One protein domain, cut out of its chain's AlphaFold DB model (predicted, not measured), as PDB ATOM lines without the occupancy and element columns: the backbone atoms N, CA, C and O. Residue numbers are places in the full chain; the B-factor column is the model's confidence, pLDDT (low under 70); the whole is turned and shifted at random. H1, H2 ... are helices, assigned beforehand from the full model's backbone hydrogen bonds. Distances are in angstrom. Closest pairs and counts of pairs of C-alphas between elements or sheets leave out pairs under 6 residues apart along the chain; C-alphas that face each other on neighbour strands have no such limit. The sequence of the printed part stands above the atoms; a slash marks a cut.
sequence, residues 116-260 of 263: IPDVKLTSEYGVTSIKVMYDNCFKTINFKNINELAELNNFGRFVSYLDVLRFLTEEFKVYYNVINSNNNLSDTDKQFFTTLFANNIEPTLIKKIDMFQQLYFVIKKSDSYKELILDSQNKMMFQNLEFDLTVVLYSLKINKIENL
ATOM      1  N   ILE A 116     109.757 157.445  42.680       47.41
ATOM      2  CA  ILE A 116     110.997 157.526  41.924       47.41
ATOM      3  C   ILE A 116     111.664 158.833  42.384       47.41
ATOM      4  O   ILE A 116     110.955 159.836  42.510       47.41
ATOM      5  N   PRO A 117     112.987 158.867  42.635       47.97
ATOM      6  CA  PRO A 117     113.693 160.082  43.064       47.97
ATOM      7  C   PRO A 117     113.562 161.281  42.096       47.97
ATOM      8  O   PRO A 117     114.005 162.375  42.423       47.97
ATOM      9  N   ASP A 118     112.920 161.102  40.938       41.81
ATOM     10  CA  ASP A 118     112.660 162.141  39.939       41.81
ATOM     11  C   ASP A 118     111.391 162.970  40.187       41.81
ATOM     12  O   ASP A 118     111.173 163.978  39.505       41.81
ATOM     13  N   VAL A 119     110.555 162.622  41.172       42.62
ATOM     14  CA  VAL A 119     109.532 163.569  41.629       42.62
ATOM     15  C   VAL A 119     110.247 164.610  42.478       42.62
ATOM     16  O   VAL A 119     110.513 164.384  43.657       42.62
ATOM     17  N   LYS A 120     110.548 165.768  41.876       37.28
ATOM     18  CA  LYS A 120     110.836 167.016  42.595       37.28
ATOM     19  C   LYS A 120     109.625 167.365  43.467       37.28
ATOM     20  O   LYS A 120     108.826 168.230  43.122       37.28
ATOM     21  N   LEU A 121     109.471 166.674  44.591       42.41
ATOM     22  CA  LEU A 121     108.723 167.166  45.731       42.41
ATOM     23  C   LEU A 121     109.472 168.420  46.166       42.41
ATOM     24  O   LEU A 121     110.575 168.354  46.697       42.41
ATOM     25  N   THR A 122     108.902 169.571  45.831       39.75
ATOM     26  CA  THR A 122     109.426 170.925  46.046       39.75
ATOM     27  C   THR A 122     109.517 171.320  47.525       39.75
ATOM     28  O   THR A 122     109.419 172.496  47.857       39.75
ATOM     29  N   SER A 123     109.673 170.363  48.436       40.16
ATOM     30  CA  SER A 123     109.960 170.630  49.838       40.16
ATOM     31  C   SER A 123     111.469 170.589  50.054       40.16
ATOM     32  O   SER A 123     112.110 169.611  49.683       40.16
ATOM     33  N   GLU A 124     112.020 171.614  50.705       36.94
ATOM     34  CA  GLU A 124     113.430 171.772  51.123       36.94
ATOM     35  C   GLU A 124     114.029 170.598  51.929       36.94
ATOM     36  O   GLU A 124     115.211 170.605  52.261       36.94
ATOM     37  N   TYR A 125     113.247 169.560  52.213       38.78
ATOM     38  CA  TYR A 125     113.673 168.328  52.855       38.78
ATOM     39  C   TYR A 125     113.689 167.222  51.803       38.78
ATOM     40  O   TYR A 125     112.639 166.716  51.407       38.78
ATOM     41  N   GLY A 126     114.881 166.878  51.311       39.44
ATOM     42  CA  GLY A 126     115.076 165.799  50.348       39.44
ATOM     43  C   GLY A 126     114.574 164.471  50.912       39.44
ATOM     44  O   GLY A 126     115.261 163.820  51.694       39.44
ATOM     45  N   VAL A 127     113.367 164.070  50.521       43.72
ATOM     46  CA  VAL A 127     112.821 162.757  50.859       43.72
ATOM     47  C   VAL A 127     113.426 161.754  49.886       43.72
ATOM     48  O   VAL A 127     112.932 161.560  48.776       43.72
ATOM     49  N   THR A 128     114.525 161.117  50.286       53.12
ATOM     50  CA  THR A 128     114.963 159.867  49.657       53.12
ATOM     51  C   THR A 128     113.789 158.899  49.735       53.12
ATOM     52  O   THR A 128     113.228 158.714  50.817       53.12
ATOM     53  N   SER A 129     113.363 158.313  48.616       61.91
ATOM     54  CA  SER A 129     112.186 157.447  48.654       61.91
ATOM     55  C   SER A 129     112.394 156.289  49.624       61.91
ATOM     56  O   SER A 129     113.498 155.752  49.750       61.91
ATOM     57  N   ILE A 130     111.335 155.901  50.335       64.12
ATOM     58  CA  ILE A 130     111.417 154.856  51.365       64.12
ATOM     59  C   ILE A 130     111.907 153.546  50.755       64.12
ATOM     60  O   ILE A 130     112.643 152.813  51.404       64.12
ATOM     61  N   LYS A 131     111.599 153.281  49.478       64.38
ATOM     62  CA  LYS A 131     112.182 152.164  48.730       64.38
ATOM     63  C   LYS A 131     113.698 152.269  48.582       64.38
ATOM     64  O   LYS A 131     114.363 151.252  48.710       64.38
ATOM     65  N   VAL A 132     114.262 153.453  48.339       65.19
ATOM     66  CA  VAL A 132     115.722 153.647  48.292       65.19
ATOM     67  C   VAL A 132     116.337 153.483  49.681       65.19
ATOM     68  O   VAL A 132     117.362 152.817  49.808       65.19
ATOM     69  N   MET A 133     115.702 154.010  50.734       64.44
ATOM     70  CA  MET A 133     116.138 153.761  52.115       64.44
ATOM     71  C   MET A 133     116.106 152.262  52.433       64.44
ATOM     72  O   MET A 133     117.096 151.706  52.895       64.44
ATOM     73  N   TYR A 134     115.011 151.587  52.096       64.31
ATOM     74  CA  TYR A 134     114.819 150.152  52.265       64.31
ATOM     75  C   TYR A 134     115.835 149.322  51.469       64.31
ATOM     76  O   TYR A 134     116.450 148.397  52.002       64.31
ATOM     77  N   ASP A 135     116.061 149.658  50.203       65.94
ATOM     78  CA  ASP A 135     117.052 148.998  49.364       65.94
ATOM     79  C   ASP A 135     118.457 149.179  49.942       65.94
ATOM     80  O   ASP A 135     119.199 148.208  50.037       65.94
ATOM     81  N   ASN A 136     118.808 150.375  50.413       63.97
ATOM     82  CA  ASN A 136     120.125 150.640  50.989       63.97
ATOM     83  C   ASN A 136     120.324 149.969  52.358       63.97
ATOM     84  O   ASN A 136     121.406 149.443  52.624       63.97
ATOM     85  N   CYS A 137     119.286 149.938  53.202       63.12
ATOM     86  CA  CYS A 137     119.324 149.299  54.521       63.12
ATOM     87  C   CYS A 137     119.383 147.781  54.425       63.12
ATOM     88  O   CYS A 137     120.106 147.137  55.177       63.12
ATOM     89  N   PHE A 138     118.598 147.205  53.512       57.69
ATOM     90  CA  PHE A 138     118.319 145.779  53.536       57.69
ATOM     91  C   PHE A 138     118.865 144.987  52.332       57.69
ATOM     92  O   PHE A 138     118.854 143.759  52.402       57.69
ATOM     93  N   LYS A 139     119.346 145.598  51.228       52.91
ATOM     94  CA  LYS A 139     120.056 144.845  50.155       52.91
ATOM     95  C   LYS A 139     121.451 144.385  50.575       52.91
ATOM     96  O   LYS A 139     121.952 143.411  50.028       52.91
ATOM     97  N   THR A 140     122.082 145.062  51.531       50.41
ATOM     98  CA  THR A 140     123.415 144.699  52.045       50.41
ATOM     99  C   THR A 140     123.380 143.594  53.105       50.41
ATOM    100  O   THR A 140     124.430 143.128  53.539       50.41
ATOM    101  N   ILE A 141     122.189 143.125  53.485       51.16
ATOM    102  CA  ILE A 141     121.996 141.994  54.393       51.16
ATOM    103  C   ILE A 141     122.143 140.694  53.592       51.16
ATOM    104  O   ILE A 141     121.166 140.061  53.201       51.16
ATOM    105  N   ASN A 142     123.384 140.301  53.321       48.25
ATOM    106  CA  ASN A 142     123.722 138.995  52.757       48.25
ATOM    107  C   ASN A 142     124.651 138.297  53.754       48.25
ATOM    108  O   ASN A 142     125.867 138.276  53.588       48.25
ATOM    109  N   PHE A 143     124.090 137.826  54.868       53.00
ATOM    110  CA  PHE A 143     124.897 137.332  55.980       53.00
ATOM    111  C   PHE A 143     125.078 135.821  55.902       53.00
ATOM    112  O   PHE A 143     124.106 135.066  55.883       53.00
ATOM    113  N   LYS A 144     126.342 135.384  55.885       49.69
ATOM    114  CA  LYS A 144     126.718 133.986  56.125       49.69
ATOM    115  C   LYS A 144     126.803 133.668  57.623       49.69
ATOM    116  O   LYS A 144     126.672 132.501  57.978       49.69
ATOM    117  N   ASN A 145     127.004 134.670  58.492       51.94
ATOM    118  CA  ASN A 145     127.103 134.493  59.942       51.94
ATOM    119  C   ASN A 145     126.656 135.753  60.719       51.94
ATOM    120  O   ASN A 145     126.984 136.872  60.336       51.94
ATOM    121  N   ILE A 146     125.931 135.564  61.826       52.91
ATOM    122  CA  ILE A 146     125.455 136.619  62.741       52.91
ATOM    123  C   ILE A 146     126.613 137.279  63.511       52.91
ATOM    124  O   ILE A 146     126.525 138.450  63.865       52.91
ATOM    125  N   ASN A 147     127.727 136.574  63.722       51.28
ATOM    126  CA  ASN A 147     128.866 137.110  64.477       51.28
ATOM    127  C   ASN A 147     129.642 138.208  63.723       51.28
ATOM    128  O   ASN A 147     130.263 139.050  64.359       51.28
ATOM    129  N   GLU A 148     129.549 138.265  62.389       51.62
ATOM    130  CA  GLU A 148     130.137 139.342  61.569       51.62
ATOM    131  C   GLU A 148     129.357 140.670  61.694       51.62
ATOM    132  O   GLU A 148     129.860 141.724  61.314       51.62
ATOM    133  N   LEU A 149     128.133 140.650  62.245       49.88
ATOM    134  CA  LEU A 149     127.327 141.855  62.488       49.88
ATOM    135  C   LEU A 149     127.697 142.610  63.769       49.88
ATOM    136  O   LEU A 149     127.348 143.784  63.894       49.88
ATOM    137  N   ALA A 150     128.345 141.943  64.724       50.75
ATOM    138  CA  ALA A 150     128.670 142.525  66.024       50.75
ATOM    139  C   ALA A 150     129.904 143.444  65.979       50.75
ATOM    140  O   ALA A 150     130.168 144.158  66.947       50.75
ATOM    141  N   GLU A 151     130.637 143.475  64.858       53.50
ATOM    142  CA  GLU A 151     131.722 144.432  64.648       53.50
ATOM    143  C   GLU A 151     131.144 145.838  64.411       53.50
ATOM    144  O   GLU A 151     130.793 146.268  63.309       53.50
ATOM    145  N   LEU A 152     130.993 146.530  65.538       46.78
ATOM    146  CA  LEU A 152     130.591 147.915  65.727       46.78
ATOM    147  C   LEU A 152     131.322 148.873  64.784       46.78
ATOM    148  O   LEU A 152     132.433 149.302  65.077       46.78
ATOM    149  N   ASN A 153     130.674 149.281  63.688       48.78
ATOM    150  CA  ASN A 153     130.918 150.607  63.103       48.78
ATOM    151  C   ASN A 153     129.856 151.082  62.104       48.78
ATOM    152  O   ASN A 153     130.161 151.701  61.089       48.78
ATOM    153  N   ASN A 154     128.576 150.816  62.365       56.44
ATOM    154  CA  ASN A 154     127.515 151.344  61.507       56.44
ATOM    155  C   ASN A 154     126.295 151.821  62.302       56.44
ATOM    156  O   ASN A 154     125.164 151.426  62.026       56.44
ATOM    157  N   PHE A 155     126.514 152.732  63.256       58.78
ATOM    158  CA  PHE A 155     125.436 153.497  63.899       58.78
ATOM    159  C   PHE A 155     124.498 154.143  62.857       58.78
ATOM    160  O   PHE A 155     123.280 154.123  63.007       58.78
ATOM    161  N   GLY A 156     125.047 154.588  61.719       61.06
ATOM    162  CA  GLY A 156     124.264 155.090  60.586       61.06
ATOM    163  C   GLY A 156     123.264 154.081  60.001       61.06
ATOM    164  O   GLY A 156     122.185 154.484  59.584       61.06
ATOM    165  N   ARG A 157     123.550 152.768  60.031       65.88
ATOM    166  CA  ARG A 157     122.588 151.742  59.580       65.88
ATOM    167  C   ARG A 157     121.411 151.605  60.546       65.88
ATOM    168  O   ARG A 157     120.292 151.398  60.094       65.88
ATOM    169  N   PHE A 158     121.644 151.759  61.852       69.31
ATOM    170  CA  PHE A 158     120.582 151.746  62.866       69.31
ATOM    171  C   PHE A 158     119.602 152.901  62.706       69.31
ATOM    172  O   PHE A 158     118.397 152.682  62.796       69.31
ATOM    173  N   VAL A 159     120.112 154.097  62.405       69.12
ATOM    174  CA  VAL A 159     119.272 155.261  62.099       69.12
ATOM    175  C   VAL A 159     118.365 154.964  60.906       69.12
ATOM    176  O   VAL A 159     117.162 155.185  60.972       69.12
ATOM    177  N   SER A 160     118.901 154.363  59.845       70.69
ATOM    178  CA  SER A 160     118.089 154.053  58.670       70.69
ATOM    179  C   SER A 160     117.073 152.918  58.909       70.69
ATOM    180  O   SER A 160     115.971 152.966  58.364       70.69
ATOM    181  N   TYR A 161     117.376 151.932  59.766       74.06
ATOM    182  CA  TYR A 161     116.370 150.958  60.220       74.06
ATOM    183  C   TYR A 161     115.265 151.621  61.045       74.06
ATOM    184  O   TYR A 161     114.094 151.293  60.857       74.06
ATOM    185  N   LEU A 162     115.627 152.557  61.926       77.69
ATOM    186  CA  LEU A 162     114.670 153.325  62.715       77.69
ATOM    187  C   LEU A 162     113.716 154.109  61.811       77.69
ATOM    188  O   LEU A 162     112.515 154.066  62.041       77.69
ATOM    189  N   ASP A 163     114.216 154.759  60.759       77.19
ATOM    190  CA  ASP A 163     113.371 155.512  59.824       77.19
ATOM    191  C   ASP A 163     112.351 154.611  59.110       77.19
ATOM    192  O   ASP A 163     111.173 154.963  58.998       77.19
ATOM    193  N   VAL A 164     112.770 153.415  58.678       76.62
ATOM    194  CA  VAL A 164     111.862 152.441  58.047       76.62
ATOM    195  C   VAL A 164     110.835 151.912  59.048       76.62
ATOM    196  O   VAL A 164     109.649 151.836  58.722       76.62
ATOM    197  N   LEU A 165     111.260 151.553  60.261       83.38
ATOM    198  CA  LEU A 165     110.351 151.065  61.297       83.38
ATOM    199  C   LEU A 165     109.361 152.146  61.720       83.38
ATOM    200  O   LEU A 165     108.173 151.863  61.794       83.38
ATOM    201  N   ARG A 166     109.815 153.387  61.906       82.44
ATOM    202  CA  ARG A 166     108.960 154.533  62.216       82.44
ATOM    203  C   ARG A 166     107.928 154.771  61.121       82.44
ATOM    204  O   ARG A 166     106.757 154.971  61.432       82.44
ATOM    205  N   PHE A 167     108.332 154.720  59.852       82.75
ATOM    206  CA  PHE A 167     107.389 154.817  58.738       82.75
ATOM    207  C   PHE A 167     106.311 153.730  58.823       82.75
ATOM    208  O   PHE A 167     105.120 154.037  58.775       82.75
ATOM    209  N   LEU A 168     106.717 152.471  59.003       82.06
ATOM    210  CA  LEU A 168     105.783 151.356  59.127       82.06
ATOM    211  C   LEU A 168     104.869 151.515  60.346       82.06
ATOM    212  O   LEU A 168     103.665 151.328  60.216       82.06
ATOM    213  N   THR A 169     105.407 151.901  61.505       85.31
ATOM    214  CA  THR A 169     104.639 152.181  62.723       85.31
ATOM    215  C   THR A 169     103.549 153.215  62.470       85.31
ATOM    216  O   THR A 169     102.403 152.998  62.860       85.31
ATOM    217  N   GLU A 170     103.877 154.333  61.823       82.62
ATOM    218  CA  GLU A 170     102.897 155.383  61.540       82.62
ATOM    219  C   GLU A 170     101.825 154.913  60.549       82.62
ATOM    220  O   GLU A 170     100.639 155.147  60.785       82.62
ATOM    221  N   GLU A 171     102.194 154.163  59.508       81.25
ATOM    222  CA  GLU A 171     101.213 153.533  58.615       81.25
ATOM    223  C   GLU A 171     100.297 152.578  59.401       81.25
ATOM    224  O   GLU A 171      99.074 152.725  59.362       81.25
ATOM    225  N   PHE A 172     100.856 151.660  60.199       84.69
ATOM    226  CA  PHE A 172     100.082 150.724  61.022       84.69
ATOM    227  C   PHE A 172      99.141 151.434  61.999       84.69
ATOM    228  O   PHE A 172      98.008 150.986  62.176       84.69
ATOM    229  N   LYS A 173      99.564 152.548  62.609       83.94
ATOM    230  CA  LYS A 173      98.703 153.364  63.477       83.94
ATOM    231  C   LYS A 173      97.531 153.960  62.707       83.94
ATOM    232  O   LYS A 173      96.409 153.930  63.211       83.94
ATOM    233  N   VAL A 174      97.758 154.473  61.495       83.12
ATOM    234  CA  VAL A 174      96.678 154.991  60.642       83.12
ATOM    235  C   VAL A 174      95.665 153.885  60.345       83.12
ATOM    236  O   VAL A 174      94.473 154.080  60.590       83.12
ATOM    237  N   TYR A 175      96.118 152.704  59.917       81.62
ATOM    238  CA  TYR A 175      95.224 151.568  59.663       81.62
ATOM    239  C   TYR A 175      94.479 151.121  60.926       81.62
ATOM    240  O   TYR A 175      93.264 150.932  60.891       81.62
ATOM    241  N   TYR A 176      95.178 151.012  62.058       85.31
ATOM    242  CA  TYR A 176      94.572 150.664  63.342       85.31
ATOM    243  C   TYR A 176      93.474 151.656  63.735       85.31
ATOM    244  O   TYR A 176      92.397 151.241  64.163       85.31
ATOM    245  N   ASN A 177      93.717 152.955  63.556       86.00
ATOM    246  CA  ASN A 177      92.748 153.997  63.870       86.00
ATOM    247  C   ASN A 177      91.530 153.928  62.945       86.00
ATOM    248  O   ASN A 177      90.405 154.044  63.424       86.00
ATOM    249  N   VAL A 178      91.713 153.690  61.644       83.06
ATOM    250  CA  VAL A 178      90.593 153.524  60.700       83.06
ATOM    251  C   VAL A 178      89.735 152.310  61.071       83.06
ATOM    252  O   VAL A 178      88.512 152.414  61.107       83.06
ATOM    253  N   ILE A 179      90.364 151.182  61.410       83.81
ATOM    254  CA  ILE A 179      89.663 149.942  61.767       83.81
ATOM    255  C   ILE A 179      88.937 150.079  63.116       83.81
ATOM    256  O   ILE A 179      87.796 149.645  63.252       83.81
ATOM    257  N   ASN A 180      89.570 150.684  64.126       83.94
ATOM    258  CA  ASN A 180      89.027 150.709  65.489       83.94
ATOM    259  C   ASN A 180      88.183 151.942  65.821       83.94
ATOM    260  O   ASN A 180      87.443 151.906  66.799       83.94
ATOM    261  N   SER A 181      88.241 153.009  65.021       83.94
ATOM    262  CA  SER A 181      87.328 154.152  65.174       83.94
ATOM    263  C   SER A 181      85.893 153.831  64.743       83.94
ATOM    264  O   SER A 181      84.967 154.548  65.127       83.94
ATOM    265  N   ASN A 182      85.683 152.752  63.979       77.44
ATOM    266  CA  ASN A 182      84.359 152.322  63.551       77.44
ATOM    267  C   ASN A 182      83.775 151.255  64.494       77.44
ATOM    268  O   ASN A 182      84.104 150.070  64.418       77.44
ATOM    269  N   ASN A 183      82.858 151.682  65.367       78.38
ATOM    270  CA  ASN A 183      82.186 150.809  66.338       78.38
ATOM    271  C   ASN A 183      81.197 149.813  65.711       78.38
ATOM    272  O   ASN A 183      80.750 148.904  66.403       78.38
ATOM    273  N   ASN A 184      80.844 149.975  64.432       81.25
ATOM    274  CA  ASN A 184      79.873 149.108  63.758       81.25
ATOM    275  C   ASN A 184      80.538 147.905  63.065       81.25
ATOM    276  O   ASN A 184      79.838 147.010  62.594       81.25
ATOM    277  N   LEU A 185      81.877 147.855  63.025       84.62
ATOM    278  CA  LEU A 185      82.610 146.681  62.554       84.62
ATOM    279  C   LEU A 185      82.593 145.572  63.605       84.62
ATOM    280  O   LEU A 185      82.915 145.805  64.774       84.62
ATOM    281  N   SER A 186      82.296 144.348  63.170       86.50
ATOM    282  CA  SER A 186      82.454 143.172  64.024       86.50
ATOM    283  C   SER A 186      83.933 142.824  64.222       86.50
ATOM    284  O   SER A 186      84.791 143.220  63.429       86.50
ATOM    285  N   ASP A 187      84.254 142.040  65.252       85.88
ATOM    286  CA  ASP A 187      85.636 141.600  65.490       85.88
ATOM    287  C   ASP A 187      86.200 140.788  64.316       85.88
ATOM    288  O   ASP A 187      87.382 140.897  63.990       85.88
ATOM    289  N   THR A 188      85.348 140.026  63.624       86.75
ATOM    290  CA  THR A 188      85.715 139.306  62.398       86.75
ATOM    291  C   THR A 188      86.091 140.268  61.271       86.75
ATOM    292  O   THR A 188      87.104 140.052  60.606       86.75
ATOM    293  N   ASP A 189      85.347 141.366  61.093       84.06
ATOM    294  CA  ASP A 189      85.653 142.387  60.080       84.06
ATOM    295  C   ASP A 189      86.982 143.088  60.401       84.06
ATOM    296  O   ASP A 189      87.840 143.260  59.533       84.06
ATOM    297  N   LYS A 190      87.210 143.424  61.676       85.56
ATOM    298  CA  LYS A 190      88.476 144.016  62.137       85.56
ATOM    299  C   LYS A 190      89.666 143.088  61.883       85.56
ATOM    300  O   LYS A 190      90.717 143.538  61.418       85.56
ATOM    301  N   GLN A 191      89.510 141.788  62.141       84.88
ATOM    302  CA  GLN A 191      90.536 140.783  61.844       84.88
ATOM    303  C   GLN A 191      90.786 140.633  60.341       84.88
ATOM    304  O   GLN A 191      91.945 140.503  59.932       84.88
ATOM    305  N   PHE A 192      89.727 140.677  59.528       86.12
ATOM    306  CA  PHE A 192      89.827 140.664  58.073       86.12
ATOM    307  C   PHE A 192      90.668 141.847  57.577       86.12
ATOM    308  O   PHE A 192      91.675 141.626  56.908       86.12
ATOM    309  N   PHE A 193      90.343 143.079  57.980       83.50
ATOM    310  CA  PHE A 193      91.082 144.277  57.563       83.50
ATOM    311  C   PHE A 193      92.537 144.290  58.047       83.50
ATOM    312  O   PHE A 193      93.440 144.639  57.290       83.50
ATOM    313  N   THR A 194      92.785 143.838  59.280       81.62
ATOM    314  CA  THR A 194      94.152 143.699  59.814       81.62
ATOM    315  C   THR A 194      94.974 142.715  58.977       81.62
ATOM    316  O   THR A 194      96.145 142.949  58.683       81.62
ATOM    317  N   THR A 195      94.354 141.610  58.559       81.38
ATOM    318  CA  THR A 195      95.012 140.575  57.751       81.38
ATOM    319  C   THR A 195      95.196 141.022  56.301       81.38
ATOM    320  O   THR A 195      96.237 140.745  55.713       81.38
ATOM    321  N   LEU A 196      94.230 141.757  55.739       80.88
ATOM    322  CA  LEU A 196      94.334 142.354  54.409       80.88
ATOM    323  C   LEU A 196      95.584 143.230  54.314       80.88
ATOM    324  O   LEU A 196      96.345 143.091  53.363       80.88
ATOM    325  N   PHE A 197      95.840 144.072  55.317       75.50
ATOM    326  CA  PHE A 197      97.034 144.911  55.328       75.50
ATOM    327  C   PHE A 197      98.329 144.089  55.378       75.50
ATOM    328  O   PHE A 197      99.193 144.256  54.519       75.50
ATOM    329  N   ALA A 198      98.440 143.155  56.328       74.94
ATOM    330  CA  ALA A 198      99.625 142.309  56.473       74.94
ATOM    331  C   ALA A 198      99.942 141.507  55.195       74.94
ATOM    332  O   ALA A 198     101.103 141.386  54.814       74.94
ATOM    333  N   ASN A 199      98.915 141.024  54.490       76.94
ATOM    334  CA  ASN A 199      99.074 140.272  53.242       76.94
ATOM    335  C   ASN A 199      99.530 141.133  52.053       76.94
ATOM    336  O   ASN A 199     100.036 140.588  51.076       76.94
ATOM    337  N   ASN A 200      99.342 142.454  52.112       71.50
ATOM    338  CA  ASN A 200      99.801 143.381  51.073       71.50
ATOM    339  C   ASN A 200     101.241 143.871  51.307       71.50
ATOM    340  O   ASN A 200     101.777 144.620  50.491       71.50
ATOM    341  N   ILE A 201     101.884 143.444  52.396       76.25
ATOM    342  CA  ILE A 201     103.291 143.736  52.658       76.25
ATOM    343  C   ILE A 201     104.165 142.719  51.926       76.25
ATOM    344  O   ILE A 201     103.931 141.512  51.976       76.25
ATOM    345  N   GLU A 202     105.200 143.209  51.241       72.62
ATOM    346  CA  GLU A 202     106.109 142.360  50.475       72.62
ATOM    347  C   GLU A 202     106.767 141.293  51.385       72.62
ATOM    348  O   GLU A 202     107.387 141.654  52.392       72.62
ATOM    349  N   PRO A 203     106.727 139.989  51.036       74.88
ATOM    350  CA  PRO A 203     107.326 138.928  51.857       74.88
ATOM    351  C   PRO A 203     108.813 139.155  52.160       74.88
ATOM    352  O   PRO A 203     109.313 138.809  53.233       74.88
ATOM    353  N   THR A 204     109.526 139.790  51.228       72.38
ATOM    354  CA  THR A 204     110.926 140.184  51.386       72.38
ATOM    355  C   THR A 204     111.124 141.142  52.563       72.38
ATOM    356  O   THR A 204     112.080 140.987  53.321       72.38
ATOM    357  N   LEU A 205     110.228 142.120  52.746       76.31
ATOM    358  CA  LEU A 205     110.256 143.067  53.865       76.31
ATOM    359  C   LEU A 205     109.996 142.355  55.196       76.31
ATOM    360  O   LEU A 205     110.735 142.596  56.144       76.31
ATOM    361  N   ILE A 206     109.048 141.417  55.242       79.25
ATOM    362  CA  ILE A 206     108.782 140.596  56.436       79.25
ATOM    363  C   ILE A 206     110.047 139.839  56.862       79.25
ATOM    364  O   ILE A 206     110.480 139.947  58.008       79.25
ATOM    365  N   LYS A 207     110.696 139.137  55.923       79.06
ATOM    366  CA  LYS A 207     111.943 138.401  56.195       79.06
ATOM    367  C   LYS A 207     113.053 139.320  56.710       79.06
ATOM    368  O   LYS A 207     113.796 138.966  57.617       79.06
ATOM    369  N   LYS A 208     113.171 140.508  56.128       76.88
ATOM    370  CA  LYS A 208     114.170 141.512  56.503       76.88
ATOM    371  C   LYS A 208     113.922 142.120  57.887       76.88
ATOM    372  O   LYS A 208     114.885 142.338  58.615       76.88
ATOM    373  N   ILE A 209     112.663 142.347  58.263       83.19
ATOM    374  CA  ILE A 209     112.277 142.761  59.620       83.19
ATOM    375  C   ILE A 209     112.626 141.660  60.625       83.19
ATOM    376  O   ILE A 209     113.191 141.960  61.672       83.19
ATOM    377  N   ASP A 210     112.367 140.392  60.294       82.31
ATOM    378  CA  ASP A 210     112.743 139.262  61.152       82.31
ATOM    379  C   ASP A 210     114.269 139.159  61.339       82.31
ATOM    380  O   ASP A 210     114.765 139.049  62.459       82.31
ATOM    381  N   MET A 211     115.047 139.313  60.264       76.31
ATOM    382  CA  MET A 211     116.513 139.370  60.356       76.31
ATOM    383  C   MET A 211     117.000 140.561  61.192       76.31
ATOM    384  O   MET A 211     117.945 140.430  61.971       76.31
ATOM    385  N   PHE A 212     116.356 141.723  61.059       81.44
ATOM    386  CA  PHE A 212     116.663 142.886  61.885       81.44
ATOM    387  C   PHE A 212     116.349 142.631  63.367       81.44
ATOM    388  O   PHE A 212     117.149 142.986  64.229       81.44
ATOM    389  N   GLN A 213     115.235 141.961  63.671       85.81
ATOM    390  CA  GLN A 213     114.887 141.547  65.029       85.81
ATOM    391  C   GLN A 213     115.978 140.649  65.640       85.81
ATOM    392  O   GLN A 213     116.381 140.873  66.782       85.81
ATOM    393  N   GLN A 214     116.490 139.675  64.877       80.31
ATOM    394  CA  GLN A 214     117.597 138.801  65.307       80.31
ATOM    395  C   GLN A 214     118.855 139.611  65.628       80.31
ATOM    396  O   GLN A 214     119.452 139.446  66.691       80.31
ATOM    397  N   LEU A 215     119.228 140.529  64.734       77.25
ATOM    398  CA  LEU A 215     120.371 141.416  64.928       77.25
ATOM    399  C   LEU A 215     120.214 142.282  66.182       77.25
ATOM    400  O   LEU A 215     121.123 142.354  67.011       77.25
ATOM    401  N   TYR A 216     119.062 142.937  66.326       82.56
ATOM    402  CA  TYR A 216     118.793 143.813  67.458       82.56
ATOM    403  C   TYR A 216     118.890 143.056  68.786       82.56
ATOM    404  O   TYR A 216     119.506 143.549  69.729       82.56
ATOM    405  N   PHE A 217     118.368 141.829  68.841       84.50
ATOM    406  CA  PHE A 217     118.456 140.971  70.020       84.50
ATOM    407  C   PHE A 217     119.901 140.611  70.394       84.50
ATOM    408  O   PHE A 217     120.274 140.696  71.566       84.50
ATOM    409  N   VAL A 218     120.733 140.250  69.412       78.94
ATOM    410  CA  VAL A 218     122.157 139.941  69.637       78.94
ATOM    411  C   VAL A 218     122.895 141.162  70.178       78.94
ATOM    412  O   VAL A 218     123.639 141.052  71.152       78.94
ATOM    413  N   ILE A 219     122.636 142.340  69.609       77.75
ATOM    414  CA  ILE A 219     123.237 143.589  70.079       77.75
ATOM    415  C   ILE A 219     122.768 143.914  71.494       77.75
ATOM    416  O   ILE A 219     123.614 144.158  72.347       77.75
ATOM    417  N   LYS A 220     121.467 143.823  71.787       84.19
ATOM    418  CA  LYS A 220     120.899 144.059  73.127       84.19
ATOM    419  C   LYS A 220     121.539 143.173  74.211       84.19
ATOM    420  O   LYS A 220     121.628 143.594  75.362       84.19
ATOM    421  N   LYS A 221     122.011 141.971  73.850       84.25
ATOM    422  CA  LYS A 221     122.742 141.052  74.743       84.25
ATOM    423  C   LYS A 221     124.247 141.335  74.866       84.25
ATOM    424  O   LYS A 221     124.868 140.817  75.790       84.25
ATOM    425  N   SER A 222     124.835 142.115  73.962       78.88
ATOM    426  CA  SER A 222     126.269 142.428  73.973       78.88
ATOM    427  C   SER A 222     126.646 143.411  75.088       78.88
ATOM    428  O   SER A 222     125.850 144.269  75.476       78.88
ATOM    429  N   ASP A 223     127.885 143.342  75.579       79.88
ATOM    430  CA  ASP A 223     128.385 144.322  76.554       79.88
ATOM    431  C   ASP A 223     128.497 145.729  75.953       79.88
ATOM    432  O   ASP A 223     128.203 146.715  76.626       79.88
ATOM    433  N   SER A 224     128.788 145.827  74.656       76.69
ATOM    434  CA  SER A 224     128.836 147.098  73.931       76.69
ATOM    435  C   SER A 224     127.497 147.836  73.929       76.69
ATOM    436  O   SER A 224     127.473 149.063  73.929       76.69
ATOM    437  N   TYR A 225     126.366 147.125  73.986       81.25
ATOM    438  CA  TYR A 225     125.064 147.774  74.145       81.25
ATOM    439  C   TYR A 225     124.931 148.479  75.494       81.25
ATOM    440  O   TYR A 225     124.415 149.594  75.537       81.25
ATOM    441  N   LYS A 226     125.445 147.883  76.582       83.25
ATOM    442  CA  LYS A 226     125.431 148.512  77.913       83.25
ATOM    443  C   LYS A 226     126.207 149.823  77.910       83.25
ATOM    444  O   LYS A 226     125.768 150.768  78.549       83.25
ATOM    445  N   GLU A 227     127.317 149.886  77.179       80.81
ATOM    446  CA  GLU A 227     128.106 151.110  77.016       80.81
ATOM    447  C   GLU A 227     127.385 152.139  76.137       80.81
ATOM    448  O   GLU A 227     127.311 153.313  76.494       80.81
ATOM    449  N   LEU A 228     126.783 151.703  75.025       79.88
ATOM    450  CA  LEU A 228     126.063 152.582  74.099       79.88
ATOM    451  C   LEU A 228     124.873 153.295  74.754       79.88
ATOM    452  O   LEU A 228     124.652 154.468  74.464       79.88
ATOM    453  N   ILE A 229     124.125 152.625  75.638       85.56
ATOM    454  CA  ILE A 229     122.955 153.212  76.321       85.56
ATOM    455  C   ILE A 229     123.308 154.139  77.493       85.56
ATOM    456  O   ILE A 229     122.397 154.722  78.091       85.56
ATOM    457  N   LEU A 230     124.591 154.268  77.857       87.00
ATOM    458  CA  LEU A 230     125.029 155.274  78.834       87.00
ATOM    459  C   LEU A 230     124.915 156.686  78.254       87.00
ATOM    460  O   LEU A 230     124.636 157.631  78.991       87.00
ATOM    461  N   ASP A 231     125.078 156.824  76.936       86.19
ATOM    462  CA  ASP A 231     124.786 158.068  76.240       86.19
ATOM    463  C   ASP A 231     123.267 158.289  76.133       86.19
ATOM    464  O   ASP A 231     122.504 157.432  75.675       86.19
ATOM    465  N   SER A 232     122.815 159.467  76.564       82.94
ATOM    466  CA  SER A 232     121.386 159.797  76.632       82.94
ATOM    467  C   SER A 232     120.687 159.830  75.266       82.94
ATOM    468  O   SER A 232     119.513 159.459  75.183       82.94
ATOM    469  N   GLN A 233     121.385 160.227  74.196       82.44
ATOM    470  CA  GLN A 233     120.814 160.285  72.850       82.44
ATOM    471  C   GLN A 233     120.648 158.874  72.288       82.44
ATOM    472  O   GLN A 233     119.574 158.523  71.795       82.44
ATOM    473  N   ASN A 234     121.672 158.037  72.452       81.56
ATOM    474  CA  ASN A 234     121.627 156.631  72.061       81.56
ATOM    475  C   ASN A 234     120.527 155.876  72.811       81.56
ATOM    476  O   ASN A 234     119.762 155.129  72.202       81.56
ATOM    477  N   LYS A 235     120.391 156.113  74.120       86.50
ATOM    478  CA  LYS A 235     119.329 155.516  74.933       86.50
ATOM    479  C   LYS A 235     117.938 155.830  74.381       86.50
ATOM    480  O   LYS A 235     117.127 154.919  74.234       86.50
ATOM    481  N   MET A 236     117.669 157.094  74.046       85.88
ATOM    482  CA  MET A 236     116.384 157.495  73.464       85.88
ATOM    483  C   MET A 236     116.164 156.859  72.084       85.88
ATOM    484  O   MET A 236     115.063 156.399  71.785       85.88
ATOM    485  N   MET A 237     117.209 156.786  71.252       84.94
ATOM    486  CA  MET A 237     117.143 156.124  69.947       84.94
ATOM    487  C   MET A 237     116.751 154.648  70.083       84.94
ATOM    488  O   MET A 237     115.828 154.200  69.407       84.94
ATOM    489  N   PHE A 238     117.406 153.903  70.978       85.88
ATOM    490  CA  PHE A 238     117.116 152.486  71.201       85.88
ATOM    491  C   PHE A 238     115.723 152.249  71.793       85.88
ATOM    492  O   PHE A 238     115.060 151.291  71.407       85.88
ATOM    493  N   GLN A 239     115.232 153.145  72.656       88.62
ATOM    494  CA  GLN A 239     113.852 153.086  73.152       88.62
ATOM    495  C   GLN A 239     112.822 153.280  72.033       88.62
ATOM    496  O   GLN A 239     111.857 152.522  71.950       88.62
ATOM    497  N   ASN A 240     113.036 154.263  71.154       86.69
ATOM    498  CA  ASN A 240     112.165 154.478  69.994       86.69
ATOM    499  C   ASN A 240     112.192 153.266  69.061       86.69
ATOM    500  O   ASN A 240     111.147 152.798  68.622       86.69
ATOM    501  N   LEU A 241     113.381 152.714  68.826       86.81
ATOM    502  CA  LEU A 241     113.567 151.533  67.998       86.81
ATOM    503  C   LEU A 241     112.844 150.308  68.565       86.81
ATOM    504  O   LEU A 241     112.195 149.585  67.819       86.81
ATOM    505  N   GLU A 242     112.923 150.080  69.877       89.75
ATOM    506  CA  GLU A 242     112.229 148.978  70.549       89.75
ATOM    507  C   GLU A 242     110.705 149.131  70.488       89.75
ATOM    508  O   GLU A 242     109.987 148.148  70.259       89.75
ATOM    509  N   PHE A 243     110.212 150.360  70.655       90.94
ATOM    510  CA  PHE A 243     108.798 150.678  70.500       90.94
ATOM    511  C   PHE A 243     108.324 150.415  69.066       90.94
ATOM    512  O   PHE A 243     107.387 149.639  68.869       90.94
ATOM    513  N   ASP A 244     108.997 151.001  68.073       87.94
ATOM    514  CA  ASP A 244     108.616 150.883  66.665       87.94
ATOM    515  C   ASP A 244     108.701 149.429  66.187       87.94
ATOM    516  O   ASP A 244     107.751 148.905  65.605       87.94
ATOM    517  N   LEU A 245     109.784 148.723  66.528       89.00
ATOM    518  CA  LEU A 245     109.926 147.299  66.236       89.00
ATOM    519  C   LEU A 245     108.786 146.487  66.867       89.00
ATOM    520  O   LEU A 245     108.202 145.638  66.202       89.00
ATOM    521  N   THR A 246     108.418 146.760  68.121       89.69
ATOM    522  CA  THR A 246     107.315 146.055  68.793       89.69
ATOM    523  C   THR A 246     105.986 146.237  68.066       89.69
ATOM    524  O   THR A 246     105.270 145.252  67.875       89.69
ATOM    525  N   VAL A 247     105.658 147.467  67.659       86.38
ATOM    526  CA  VAL A 247     104.417 147.751  66.925       86.38
ATOM    527  C   VAL A 247     104.420 147.022  65.585       86.38
ATOM    528  O   VAL A 247     103.472 146.302  65.283       86.38
ATOM    529  N   VAL A 248     105.508 147.140  64.821       87.06
ATOM    530  CA  VAL A 248     105.645 146.501  63.508       87.06
ATOM    531  C   VAL A 248     105.509 144.979  63.604       87.06
ATOM    532  O   VAL A 248     104.743 144.386  62.847       87.06
ATOM    533  N   LEU A 249     106.195 144.335  64.553       88.44
ATOM    534  CA  LEU A 249     106.118 142.884  64.747       88.44
ATOM    535  C   LEU A 249     104.706 142.431  65.119       88.44
ATOM    536  O   LEU A 249     104.202 141.461  64.554       88.44
ATOM    537  N   TYR A 250     104.053 143.154  66.034       86.25
ATOM    538  CA  TYR A 250     102.682 142.862  66.442       86.25
ATOM    539  C   TYR A 250     101.717 142.958  65.257       86.25
ATOM    540  O   TYR A 250     100.951 142.027  65.001       86.25
ATOM    541  N   SER A 251     101.791 144.047  64.491       81.94
ATOM    542  CA  SER A 251     100.922 144.271  63.336       81.94
ATOM    543  C   SER A 251     101.172 143.281  62.193       81.94
ATOM    544  O   SER A 251     100.233 142.915  61.488       81.94
ATOM    545  N   LEU A 252     102.411 142.804  62.038       82.69
ATOM    546  CA  LEU A 252     102.784 141.768  61.070       82.69
ATOM    547  C   LEU A 252     102.563 140.336  61.566       82.69
ATOM    548  O   LEU A 252     102.769 139.398  60.798       82.69
ATOM    549  N   LYS A 253     102.155 140.148  62.828       83.56
ATOM    550  CA  LYS A 253     102.057 138.833  63.483       83.56
ATOM    551  C   LYS A 253     103.378 138.046  63.439       83.56
ATOM    552  O   LYS A 253     103.375 136.819  63.351       83.56
ATOM    553  N   ILE A 254     104.508 138.750  63.505       83.25
ATOM    554  CA  ILE A 254     105.835 138.145  63.648       83.25
ATOM    555  C   ILE A 254     106.086 137.938  65.140       83.25
ATOM    556  O   ILE A 254     105.937 138.861  65.944       83.25
ATOM    557  N   ASN A 255     106.469 136.723  65.524       84.38
ATOM    558  CA  ASN A 255     106.776 136.426  66.916       84.38
ATOM    559  C   ASN A 255     108.051 137.154  67.355       84.38
ATOM    560  O   ASN A 255     109.080 137.098  66.676       84.38
ATOM    561  N   LYS A 256     107.989 137.781  68.535       83.06
ATOM    562  CA  LYS A 256     109.178 138.322  69.194       83.06
ATOM    563  C   LYS A 256     110.158 137.196  69.491       83.06
ATOM    564  O   LYS A 256     109.783 136.238  70.162       83.06
ATOM    565  N   ILE A 257     111.412 137.346  69.074       80.19
ATOM    566  CA  ILE A 257     112.478 136.382  69.400       80.19
ATOM    567  C   ILE A 257     112.661 136.201  70.903       80.19
ATOM    568  O   ILE A 257     112.913 135.092  71.344       80.19
ATOM    569  N   GLU A 258     112.454 137.249  71.702       73.94
ATOM    570  CA  GLU A 258     112.499 137.167  73.169       73.94
ATOM    571  C   GLU A 258     111.461 136.190  73.755       73.94
ATOM    572  O   GLU A 258     111.660 135.673  74.849       73.94
ATOM    573  N   ASN A 259     110.371 135.922  73.024       73.31
ATOM    574  CA  ASN A 259     109.314 134.989  73.422       73.31
ATOM    575  C   ASN A 259     109.519 133.578  72.847       73.31
ATOM    576  O   ASN A 259     108.763 132.667  73.180       73.31
ATOM    577  N   LEU A 260     110.487 133.405  71.944       61.22
ATOM    578  CA  LEU A 260     110.870 132.107  71.415       61.22
ATOM    579  C   LEU A 260     111.955 131.567  72.345       61.22
ATOM    580  O   LEU A 260     113.079 132.062  72.347       61.22
TER     581      LEU A 260
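This is residues 116 to 260 of the 263 residues of an uncharacterized protein of Sphingobacterium sp. JUb56 (UniProt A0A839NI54). One long helix, H3, runs along the domain, with H7 packed slantwise across it, H1 on another side of it, and H4 folded back beside its last residues as a helical hairpin. H5 passes near H3, the short H2 and H6 lie towards the end of the domain where H3 begins, and residues 120 to 125 of the tail before H1 stick out free. The printed part has 145 residues with seven named helices, H1 to H7 in order, and no named strand; its class is all helix. It is only just compact, close to loose, with a radius of gyration of the C-alphas of 17.2 A and spans of 51 by 44 by 33 A.

Start at residues 116 to 129, a stretch with no named element. Then find C-alpha 130 at (111.417, 154.856, 51.365), where H1 begins; it runs to residue 138. H2 is residues 146 to 149. H3, residues 155 to 180, is the longest helix at 36.6 A; find its last C-alpha at (89.027, 150.709, 65.489). H4 is residues 187 to 199, 18.2 A long. H5, residues 203 to 221, measures 27.7 A. H6 is residues 223 to 228, and H7, residues 232 to 252 and 30.2 A long, ends at C-alpha 252 at (102.784, 141.768, 61.070).

Look first at H3, the hub, which touches three helices, H1, H4 and H7; over the domain the helix packing is mostly crossed, with 1 of the 4 touching pairs of helices at a shallow tilt. With residues 157 to 164 alone it touches H1 at a steep tilt of 50 degrees; the closest C-alphas, of Cys 137 and Ser 160, are 6.4 A apart. With residues 162 to 172 alone it touches H7 at a steep tilt of 45 degrees, the same way; the closest C-alphas, of Leu 165 and Asp 244, are 5.6 A apart. H3 and H4 form a hairpin at a shallow tilt of 32 degrees, opposite ways, and the closest C-alphas, of Ile 179 and Lys 190, are 6.1 A apart. H4 and H7 only just touch, with 3 pairs of C-alphas within 8 A, closest at Ala 198 and Leu 252, 5.6 A. H3 and H5 are near each other. H2 and H5 are close but not clearly touching, the closest C-alphas being those of Ile 146 and Leu 215, 7.3 A. H6 and H7 are likewise close but not clearly touching, at Leu 228 and Asn 234, 6.3 A. In H1, H3, H4, H5, H6 and H7 every O i to N i+4 pair is within hydrogen-bond range; H2 is too short for such a pair.

The two C-alphas farthest apart, of Glu 151 and Asn 184, are 52.1 A apart. The printed part has no cut, and no link is long. Look for low confidence, pLDDT under 70, at residues 116 to 159 and residue 260; the mean of the printed part is 73.1.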